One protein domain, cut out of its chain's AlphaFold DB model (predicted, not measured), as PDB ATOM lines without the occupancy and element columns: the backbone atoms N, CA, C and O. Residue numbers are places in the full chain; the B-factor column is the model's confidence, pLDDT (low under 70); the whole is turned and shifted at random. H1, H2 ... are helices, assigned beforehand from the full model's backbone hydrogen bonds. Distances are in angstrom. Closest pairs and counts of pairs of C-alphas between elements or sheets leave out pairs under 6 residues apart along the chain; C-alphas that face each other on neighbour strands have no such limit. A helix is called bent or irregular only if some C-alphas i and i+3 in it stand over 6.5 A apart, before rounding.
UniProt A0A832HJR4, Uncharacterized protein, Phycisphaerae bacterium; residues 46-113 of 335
ATOM      1  N   GLY A  46     160.896  30.478 -15.804       91.31
ATOM      2  CA  GLY A  46     162.200  29.864 -15.547       91.31
ATOM      3  C   GLY A  46     162.194  28.999 -14.288       91.31
ATOM      4  O   GLY A  46     162.678  27.873 -14.320       91.31
ATOM      5  N   GLU A  47     161.562  29.481 -13.217       93.38
ATOM      6  CA  GLU A  47     161.404  28.736 -11.963       93.38
ATOM      7  C   GLU A  47     160.561  27.465 -12.150       93.38
ATOM      8  O   GLU A  47     160.952  26.399 -11.678       93.38
ATOM      9  N   LEU A  48     159.452  27.537 -12.900       94.25
ATOM     10  CA  LEU A  48     158.637  26.366 -13.253       94.25
ATOM     11  C   LEU A  48     159.454  25.308 -13.989       94.25
ATOM     12  O   LEU A  48     159.427  24.132 -13.618       94.25
ATOM     13  N   VAL A  49     160.203  25.727 -15.010       94.56
ATOM     14  CA  VAL A  49     161.052  24.826 -15.791       94.56
ATOM     15  C   VAL A  49     162.112  24.186 -14.902       94.56
ATOM     16  O   VAL A  49     162.213  22.961 -14.863       94.56
ATOM     17  N   GLU A  50     162.886  24.991 -14.179       94.50
ATOM     18  CA  GLU A  50     164.065  24.524 -13.451       94.50
ATOM     19  C   GLU A  50     163.709  23.713 -12.201       94.50
ATOM     20  O   GLU A  50     164.288  22.650 -11.965       94.50
ATOM     21  N   GLN A  51     162.751  24.187 -11.403       94.50
ATOM     22  CA  GLN A  51     162.500  23.646 -10.065       94.50
ATOM     23  C   GLN A  51     161.391  22.594 -10.028       94.50
ATOM     24  O   GLN A  51     161.348  21.789  -9.096       94.50
ATOM     25  N   HIS A  52     160.506  22.567 -11.030       94.31
ATOM     26  CA  HIS A  52     159.334  21.691 -11.021       94.31
ATOM     27  C   HIS A  52     159.314  20.729 -12.210       94.31
ATOM     28  O   HIS A  52     159.318  19.510 -12.025       94.31
ATOM     29  N   TRP A  53     159.327  21.253 -13.432       96.06
ATOM     30  CA  TRP A  53     159.024  20.457 -14.618       96.06
ATOM     31  C   TRP A  53     160.211  19.654 -15.147       96.06
ATOM     32  O   TRP A  53     160.023  18.498 -15.525       96.06
ATOM     33  N   LEU A  54     161.437  20.192 -15.140       95.75
ATOM     34  CA  LEU A  54     162.628  19.412 -15.507       95.75
ATOM     35  C   LEU A  54     162.883  18.241 -14.544       95.75
ATOM     36  O   LEU A  54     163.081  17.129 -15.041       95.75
ATOM     37  N   PRO A  55     162.831  18.415 -13.205       95.44
ATOM     38  CA  PRO A  55     162.924  17.291 -12.274       95.44
ATOM     39  C   PRO A  55     161.848  16.230 -12.520       95.44
ATOM     40  O   PRO A  55     162.165  15.044 -12.595       95.44
ATOM     41  N   GLN A  56     160.596  16.651 -12.729       95.94
ATOM     42  CA  GLN A  56     159.489  15.741 -13.018       95.94
ATOM     43  C   GLN A  56     159.701  14.975 -14.332       95.94
ATOM     44  O   GLN A  56     159.524  13.757 -14.380       95.94
ATOM     45  N   LEU A  57     160.114  15.661 -15.401       96.06
ATOM     46  CA  LEU A  57     160.386  15.035 -16.694       96.06
ATOM     47  C   LEU A  57     161.558  14.050 -16.604       96.06
ATOM     48  O   LEU A  57     161.499  12.976 -17.207       96.06
ATOM     49  N   ARG A  58     162.604  14.392 -15.837       95.81
ATOM     50  CA  ARG A  58     163.729  13.494 -15.560       95.81
ATOM     51  C   ARG A  58     163.246  12.234 -14.854       95.81
ATOM     52  O   ARG A  58     163.573  11.143 -15.307       95.81
ATOM     53  N   ASP A  59     162.449  12.363 -13.799       95.38
ATOM     54  CA  ASP A  59     161.957  11.210 -13.032       95.38
ATOM     55  C   ASP A  59     161.127  10.246 -13.885       95.38
ATOM     56  O   ASP A  59     161.180   9.033 -13.687       95.38
ATOM     57  N   LEU A  60     160.408  10.772 -14.879       94.88
ATOM     58  CA  LEU A  60     159.636   9.972 -15.826       94.88
ATOM     59  C   LEU A  60     160.500   9.288 -16.896       94.88
ATOM     60  O   LEU A  60     160.181   8.173 -17.310       94.88
ATOM     61  N   ARG A  61     161.552   9.951 -17.396       94.69
ATOM     62  CA  ARG A  61     162.296   9.505 -18.593       94.69
ATOM     63  C   ARG A  61     163.669   8.903 -18.324       94.69
ATOM     64  O   ARG A  61     164.138   8.122 -19.148       94.69
ATOM     65  N   ALA A  62     164.329   9.308 -17.248       93.94
ATOM     66  CA  ALA A  62     165.696   8.917 -16.922       93.94
ATOM     67  C   ALA A  62     165.957   9.018 -15.399       93.94
ATOM     68  O   ALA A  62     166.810   9.801 -14.968       93.94
ATOM     69  N   PRO A  63     165.211   8.263 -14.564       93.62
ATOM     70  CA  PRO A  63     165.270   8.360 -13.099       93.62
ATOM     71  C   PRO A  63     166.658   8.058 -12.510       93.62
ATOM     72  O   PRO A  63     166.976   8.477 -11.400       93.62
ATOM     73  N   GLU A  64     167.511   7.342 -13.241       94.75
ATOM     74  CA  GLU A  64     168.893   7.053 -12.859       94.75
ATOM     75  C   GLU A  64     169.858   8.238 -13.055       94.75
ATOM     76  O   GLU A  64     170.980   8.214 -12.539       94.75
ATOM     77  N   ARG A  65     169.459   9.283 -13.794       92.44
ATOM     78  CA  ARG A  65     170.313  10.440 -14.100       92.44
ATOM     79  C   ARG A  65     170.306  11.429 -12.936       92.44
ATOM     80  O   ARG A  65     169.360  12.180 -12.733       92.44
ATOM     81  N   GLN A  66     171.399  11.470 -12.181       90.38
ATOM     82  CA  GLN A  66     171.519  12.367 -11.023       90.38
ATOM     83  C   GLN A  66     171.830  13.821 -11.414       90.38
ATOM     84  O   GLN A  66     171.354  14.744 -10.758       90.38
ATOM     85  N   ASP A  67     172.590  14.029 -12.493       92.62
ATOM     86  CA  ASP A  67     172.904  15.364 -13.013       92.62
ATOM     87  C   ASP A  67     171.802  15.835 -13.977       92.62
ATOM     88  O   ASP A  67     171.813  15.518 -15.171       92.62
ATOM     89  N   ILE A  68     170.837  16.587 -13.435       90.19
ATOM     90  CA  ILE A  68     169.723  17.157 -14.206       90.19
ATOM     91  C   ILE A  68     170.245  18.107 -15.284       90.19
ATOM     92  O   ILE A  68     169.729  18.088 -16.395       90.19
ATOM     93  N   ALA A  69     171.267  18.918 -15.003       89.88
ATOM     94  CA  ALA A  69     171.743  19.931 -15.941       89.88
ATOM     95  C   ALA A  69     172.413  19.294 -17.165       89.88
ATOM     96  O   ALA A  69     172.150  19.705 -18.295       89.88
ATOM     97  N   ALA A  70     173.248  18.269 -16.963       91.75
ATOM     98  CA  ALA A  70     173.836  17.510 -18.063       91.75
ATOM     99  C   ALA A  70     172.760  16.808 -18.903       91.75
ATOM    100  O   ALA A  70     172.748  16.953 -20.123       91.75
ATOM    101  N   TRP A  71     171.818  16.126 -18.248       94.38
ATOM    102  CA  TRP A  71     170.700  15.468 -18.927       94.38
ATOM    103  C   TRP A  71     169.802  16.461 -19.688       94.38
ATOM    104  O   TRP A  71     169.383  16.187 -20.810       94.38
ATOM    105  N   THR A  72     169.565  17.646 -19.124       94.12
ATOM    106  CA  THR A  72     168.765  18.701 -19.763       94.12
ATOM    107  C   THR A  72     169.443  19.199 -21.034       94.12
ATOM    108  O   THR A  72     168.778  19.282 -22.058       94.12
ATOM    109  N   ARG A  73     170.764  19.443 -21.024       94.19
ATOM    110  CA  ARG A  73     171.504  19.860 -22.234       94.19
ATOM    111  C   ARG A  73     171.500  18.801 -23.338       94.19
ATOM    112  O   ARG A  73     171.538  19.145 -24.513       94.19
ATOM    113  N   GLU A  74     171.470  17.519 -22.978       93.75
ATOM    114  CA  GLU A  74     171.346  16.433 -23.959       93.75
ATOM    115  C   GLU A  74     169.960  16.409 -24.614       93.75
ATOM    116  O   GLU A  74     169.843  16.112 -25.803       93.75
ATOM    117  N   LEU A  75     168.910  16.708 -23.843       93.38
ATOM    118  CA  LEU A  75     167.524  16.670 -24.310       93.38
ATOM    119  C   LEU A  75     167.080  17.967 -25.007       93.38
ATOM    120  O   LEU A  75     166.245  17.914 -25.913       93.38
ATOM    121  N   PHE A  76     167.630  19.104 -24.584       94.31
ATOM    122  CA  PHE A  76     167.310  20.450 -25.046       94.31
ATOM    123  C   PHE A  76     168.615  21.184 -25.401       94.31
ATOM    124  O   PHE A  76     169.251  21.770 -24.522       94.31
ATOM    125  N   PRO A  77     169.034  21.160 -26.680       89.56
ATOM    126  CA  PRO A  77     170.276  21.800 -27.117       89.56
ATOM    127  C   PRO A  77     170.336  23.309 -26.842       89.56
ATOM    128  O   PRO A  77     171.418  23.839 -26.608       89.56
ATOM    129  N   ASP A  78     169.176  23.973 -26.828       86.56
ATOM    130  CA  ASP A  78     169.036  25.415 -26.586       86.56
ATOM    131  C   ASP A  78     168.905  25.767 -25.091       86.56
ATOM    132  O   ASP A  78     168.598  26.907 -24.744       86.56
ATOM    133  N   TYR A  79     169.096  24.801 -24.184       91.88
ATOM    134  CA  TYR A  79     169.015  25.055 -22.748       91.88
ATOM    135  C   TYR A  79     170.164  25.942 -22.262       91.88
ATOM    136  O   TYR A  79     171.335  25.548 -22.294       91.88
ATOM    137  N   ASP A  80     169.800  27.097 -21.716       89.56
ATOM    138  CA  ASP A  80     170.690  27.982 -20.979       89.56
ATOM    139  C   ASP A  80     170.296  27.990 -19.489       89.56
ATOM    140  O   ASP A  80     169.202  28.450 -19.156       89.56
ATOM    141  N   PRO A  81     171.164  27.523 -18.570       88.25
ATOM    142  CA  PRO A  81     170.920  27.624 -17.132       88.25
ATOM    143  C   PRO A  81     170.716  29.063 -16.637       88.25
ATOM    144  O   PRO A  81     170.084  29.256 -15.606       88.25
ATOM    145  N   ALA A  82     171.250  30.068 -17.340       87.94
ATOM    146  CA  ALA A  82     171.022  31.470 -16.999       87.94
ATOM    147  C   ALA A  82     169.626  31.960 -17.418       87.94
ATOM    148  O   ALA A  82     169.152  32.963 -16.891       87.94
ATOM    149  N   ASN A  83     168.957  31.263 -18.342       87.25
ATOM    150  CA  ASN A  83     167.595  31.577 -18.763       87.25
ATOM    151  C   ASN A  83     166.782  30.298 -19.058       87.25
ATOM    152  O   ASN A  83     166.469  30.000 -20.219       87.25
ATOM    153  N   PRO A  84     166.383  29.541 -18.016       90.25
ATOM    154  CA  PRO A  84     165.625  28.301 -18.187       90.25
ATOM    155  C   PRO A  84     164.275  28.502 -18.891       90.25
ATOM    156  O   PRO A  84     163.738  27.570 -19.487       90.25
ATOM    157  N   ALA A  85     163.725  29.722 -18.870       88.88
ATOM    158  CA  ALA A  85     162.451  30.042 -19.506       88.88
ATOM    159  C   ALA A  85     162.473  29.856 -21.036       88.88
ATOM    160  O   ALA A  85     161.416  29.649 -21.628       88.88
ATOM    161  N   LEU A  86     163.648  29.880 -21.681       87.69
ATOM    162  CA  LEU A  86     163.776  29.701 -23.134       87.69
ATOM    163  C   LEU A  86     163.267  28.345 -23.630       87.69
ATOM    164  O   LEU A  86     162.788  28.244 -24.756       87.69
ATOM    165  N   ILE A  87     163.347  27.309 -22.794       91.44
ATOM    166  CA  ILE A  87     162.887  25.960 -23.145       91.44
ATOM    167  C   ILE A  87     161.496  25.649 -22.582       91.44
ATOM    168  O   ILE A  87     161.063  24.502 -22.651       91.44
ATOM    169  N   TYR A  88     160.782  26.639 -22.036       90.50
ATOM    170  CA  TYR A  88     159.472  26.462 -21.401       90.50
ATOM    171  C   TYR A  88     158.486  25.689 -22.287       90.50
ATOM    172  O   TYR A  88     157.964  24.659 -21.858       90.50
ATOM    173  N   GLY A  89     158.286  26.130 -23.536       88.06
ATOM    174  CA  GLY A  89     157.366  25.471 -24.468       88.06
ATOM    175  C   GLY A  89     157.798  24.042 -24.796       88.06
ATOM    176  O   GLY A  89     156.987  23.119 -24.749       88.06
ATOM    177  N   GLN A  90     159.100  23.825 -25.000       90.50
ATOM    178  CA  GLN A  90     159.665  22.498 -25.259       90.50
ATOM    179  C   GLN A  90     159.502  21.544 -24.065       90.50
ATOM    180  O   GLN A  90     159.270  20.348 -24.253       90.50
ATOM    181  N   VAL A  91     159.643  22.041 -22.830       93.06
ATOM    182  CA  VAL A  91     159.432  21.239 -21.615       93.06
ATOM    183  C   VAL A  91     157.961  20.869 -21.483       93.06
ATOM    184  O   VAL A  91     157.669  19.698 -21.252       93.06
ATOM    185  N   VAL A  92     157.048  21.825 -21.696       90.81
ATOM    186  CA  VAL A  92     155.597  21.583 -21.698       90.81
ATOM    187  C   VAL A  92     155.238  20.479 -22.693       90.81
ATOM    188  O   VAL A  92     154.606  19.501 -22.302       90.81
ATOM    189  N   GLU A  93     155.703  20.579 -23.942       90.06
ATOM    190  CA  GLU A  93     155.432  19.594 -25.001       90.06
ATOM    191  C   GLU A  93     155.961  18.187 -24.673       90.06
ATOM    192  O   GLU A  93     155.373  17.183 -25.074       90.06
ATOM    193  N   LYS A  94     157.096  18.083 -23.968       92.62
ATOM    194  CA  LYS A  94     157.681  16.782 -23.602       92.62
ATOM    195  C   LYS A  94     157.103  16.192 -22.318       92.62
ATOM    196  O   LYS A  94     157.137  14.965 -22.181       92.62
ATOM    197  N   LEU A  95     156.661  17.032 -21.382       94.62
ATOM    198  CA  LEU A  95     156.153  16.626 -20.071       94.62
ATOM    199  C   LEU A  95     154.661  16.293 -20.102       94.62
ATOM    200  O   LEU A  95     154.266  15.282 -19.526       94.62
ATOM    201  N   PHE A  96     153.858  17.110 -20.779       92.69
ATOM    202  CA  PHE A  96     152.408  16.951 -20.850       92.69
ATOM    203  C   PHE A  96     152.031  16.348 -22.201       92.69
ATOM    204  O   PHE A  96     152.091  17.012 -23.234       92.69
ATOM    205  N   LEU A  97     151.662  15.065 -22.206       89.06
ATOM    206  CA  LEU A  97     151.402  14.323 -23.448       89.06
ATOM    207  C   LEU A  97     150.037  14.663 -24.053       89.06
ATOM    208  O   LEU A  97     149.806  14.438 -25.244       89.06
ATOM    209  N   HIS A  98     149.136  15.188 -23.223       87.75
ATOM    210  CA  HIS A  98     147.792  15.594 -23.603       87.75
ATOM    211  C   HIS A  98     147.556  17.069 -23.234       87.75
ATOM    212  O   HIS A  98     147.928  17.473 -22.127       87.75
ATOM    213  N   PRO A  99     146.906  17.875 -24.098       82.06
ATOM    214  CA  PRO A  99     146.619  19.285 -23.812       82.06
ATOM    215  C   PRO A  99     145.892  19.509 -22.477       82.06
ATOM    216  O   PRO A  99     146.159  20.481 -21.774       82.06
ATOM    217  N   GLU A 100     145.028  18.577 -22.067       86.25
ATOM    218  CA  GLU A 100     144.292  18.648 -20.804       86.25
ATOM    219  C   GLU A 100     145.195  18.502 -19.564       86.25
ATOM    220  O   GLU A 100     144.811  18.898 -18.463       86.25
ATOM    221  N   GLU A 101     146.380  17.900 -19.682       90.62
ATOM    222  CA  GLU A 101     147.366  17.846 -18.592       90.62
ATOM    223  C   GLU A 101     148.039  19.204 -18.403       90.62
ATOM    224  O   GLU A 101     148.074  19.716 -17.284       90.62
ATOM    225  N   ALA A 102     148.486  19.811 -19.504       87.00
ATOM    226  CA  ALA A 102     149.076  21.140 -19.504       87.00
ATOM    227  C   ALA A 102     148.070  22.186 -18.997       87.00
ATOM    228  O   ALA A 102     148.399  22.987 -18.124       87.00
ATOM    229  N   GLN A 103     146.819  22.128 -19.466       85.88
ATOM    230  CA  GLN A 103     145.753  23.006 -18.989       85.88
ATOM    231  C   GLN A 103     145.523  22.858 -17.480       85.88
ATOM    232  O   GLN A 103     145.485  23.863 -16.775       85.88
ATOM    233  N   ARG A 104     145.416  21.625 -16.963       90.19
ATOM    234  CA  ARG A 104     145.227  21.389 -15.521       90.19
ATOM    235  C   ARG A 104     146.378  21.933 -14.683       90.19
ATOM    236  O   ARG A 104     146.132  22.432 -13.588       90.19
ATOM    237  N   GLU A 105     147.612  21.849 -15.175       91.38
ATOM    238  CA  GLU A 105     148.758  22.433 -14.479       91.38
ATOM    239  C   GLU A 105     148.676  23.965 -14.448       91.38
ATOM    240  O   GLU A 105     148.831  24.563 -13.384       91.38
ATOM    241  N   ILE A 106     148.356  24.610 -15.575       89.69
ATOM    242  CA  ILE A 106     148.180  26.069 -15.625       89.69
ATOM    243  C   ILE A 106     147.029  26.525 -14.716       89.69
ATOM    244  O   ILE A 106     147.197  27.475 -13.950       89.69
ATOM    245  N   GLU A 107     145.891  25.828 -14.737       90.25
ATOM    246  CA  GLU A 107     144.764  26.098 -13.837       90.25
ATOM    247  C   GLU A 107     145.169  25.940 -12.364       90.25
ATOM    248  O   GLU A 107     144.827  26.781 -11.531       90.25
ATOM    249  N   ARG A 108     145.944  24.899 -12.021       91.75
ATOM    250  CA  ARG A 108     146.454  24.688 -10.658       91.75
ATOM    251  C   ARG A 108     147.332  25.853 -10.204       91.75
ATOM    252  O   ARG A 108     147.187  26.303  -9.069       91.75
ATOM    253  N   LEU A 109     148.223  26.333 -11.073       91.19
ATOM    254  CA  LEU A 109     149.115  27.459 -10.785       91.19
ATOM    255  C   LEU A 109     148.347  28.775 -10.589       91.19
ATOM    256  O   LEU A 109     148.742  29.595  -9.765       91.19
ATOM    257  N   CYS A 110     147.236  28.960 -11.302       89.25
ATOM    258  CA  CYS A 110     146.473  30.208 -11.310       89.25
ATOM    259  C   CYS A 110     145.285  30.250 -10.323       89.25
ATOM    260  O   CYS A 110     144.748  31.326 -10.086       89.25
ATOM    261  N   SER A 111     144.849  29.119  -9.756       85.31
ATOM    262  CA  SER A 111     143.626  29.027  -8.926       85.31
ATOM    263  C   SER A 111     143.804  29.435  -7.449       85.31
ATOM    264  O   SER A 111     142.844  29.816  -6.784       85.31
ATOM    265  N   GLY A 112     145.021  29.336  -6.910       82.56
ATOM    266  CA  GLY A 112     145.336  29.666  -5.508       82.56
ATOM    267  C   GLY A 112     145.822  31.100  -5.205       82.56
ATOM    268  O   GLY A 112     145.529  31.587  -4.111       82.56
ATOM    269  N   PRO A 113     146.585  31.758  -6.097       92.19
ATOM    270  CA  PRO A 113     147.116  33.105  -5.885       92.19
ATOM    271  C   PRO A 113     146.050  34.162  -5.579       92.19
ATOM    272  O   PRO A 113     144.951  34.129  -6.123       92.19
TER     273      PRO A 113
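This is residues 46 to 113 of the 335 residues of an uncharacterized protein of Phycisphaerae bacterium (UniProt A0A832HJR4). H1 and H3 lie side by side as the middle, with H2 packed crosswise on H1 at one end and H4 beyond H3 at the other. The 68 printed residues include four named helices, H1 to H4 in order, all helix. The whole is compact, radius of gyration of the C-alphas 12.1 A, spanning 33 by 24 by 17 A.

Find C-alpha 46 at (162.200, 29.864, -15.547), where H1 begins; it runs 20.6 A to residue 61, kinked by 36 degrees near residue 53, and is only just irregular: C-alphas 51 and 54 are 6.9 A apart. Next come H2, residues 68 to 75, and H3, residues 84 to 95, irregular with C-alphas 86 and 89 7.8 A apart. H4, residues 99 to 111, ends at C-alpha 111, (143.626, 29.027, -8.926).

H1 touches H3, closest C-alphas Gly 46 and Ala 85, 4.0 A. H1 touches H2 with residues 54 to 58 alone, closest C-alphas Pro 55 and Ile 68, 7.1 A. H4 is close to H3 but not clearly touching, closest C-alphas Val 92 and Ala 102, 6.9 A. Every O i to N i+4 pair is within hydrogen-bond range in H2 and H4, 9 of 12 in H1 and 5 of 8 in H3.

The printed part has no cut and no long link; no printed residue is under 70 in pLDDT.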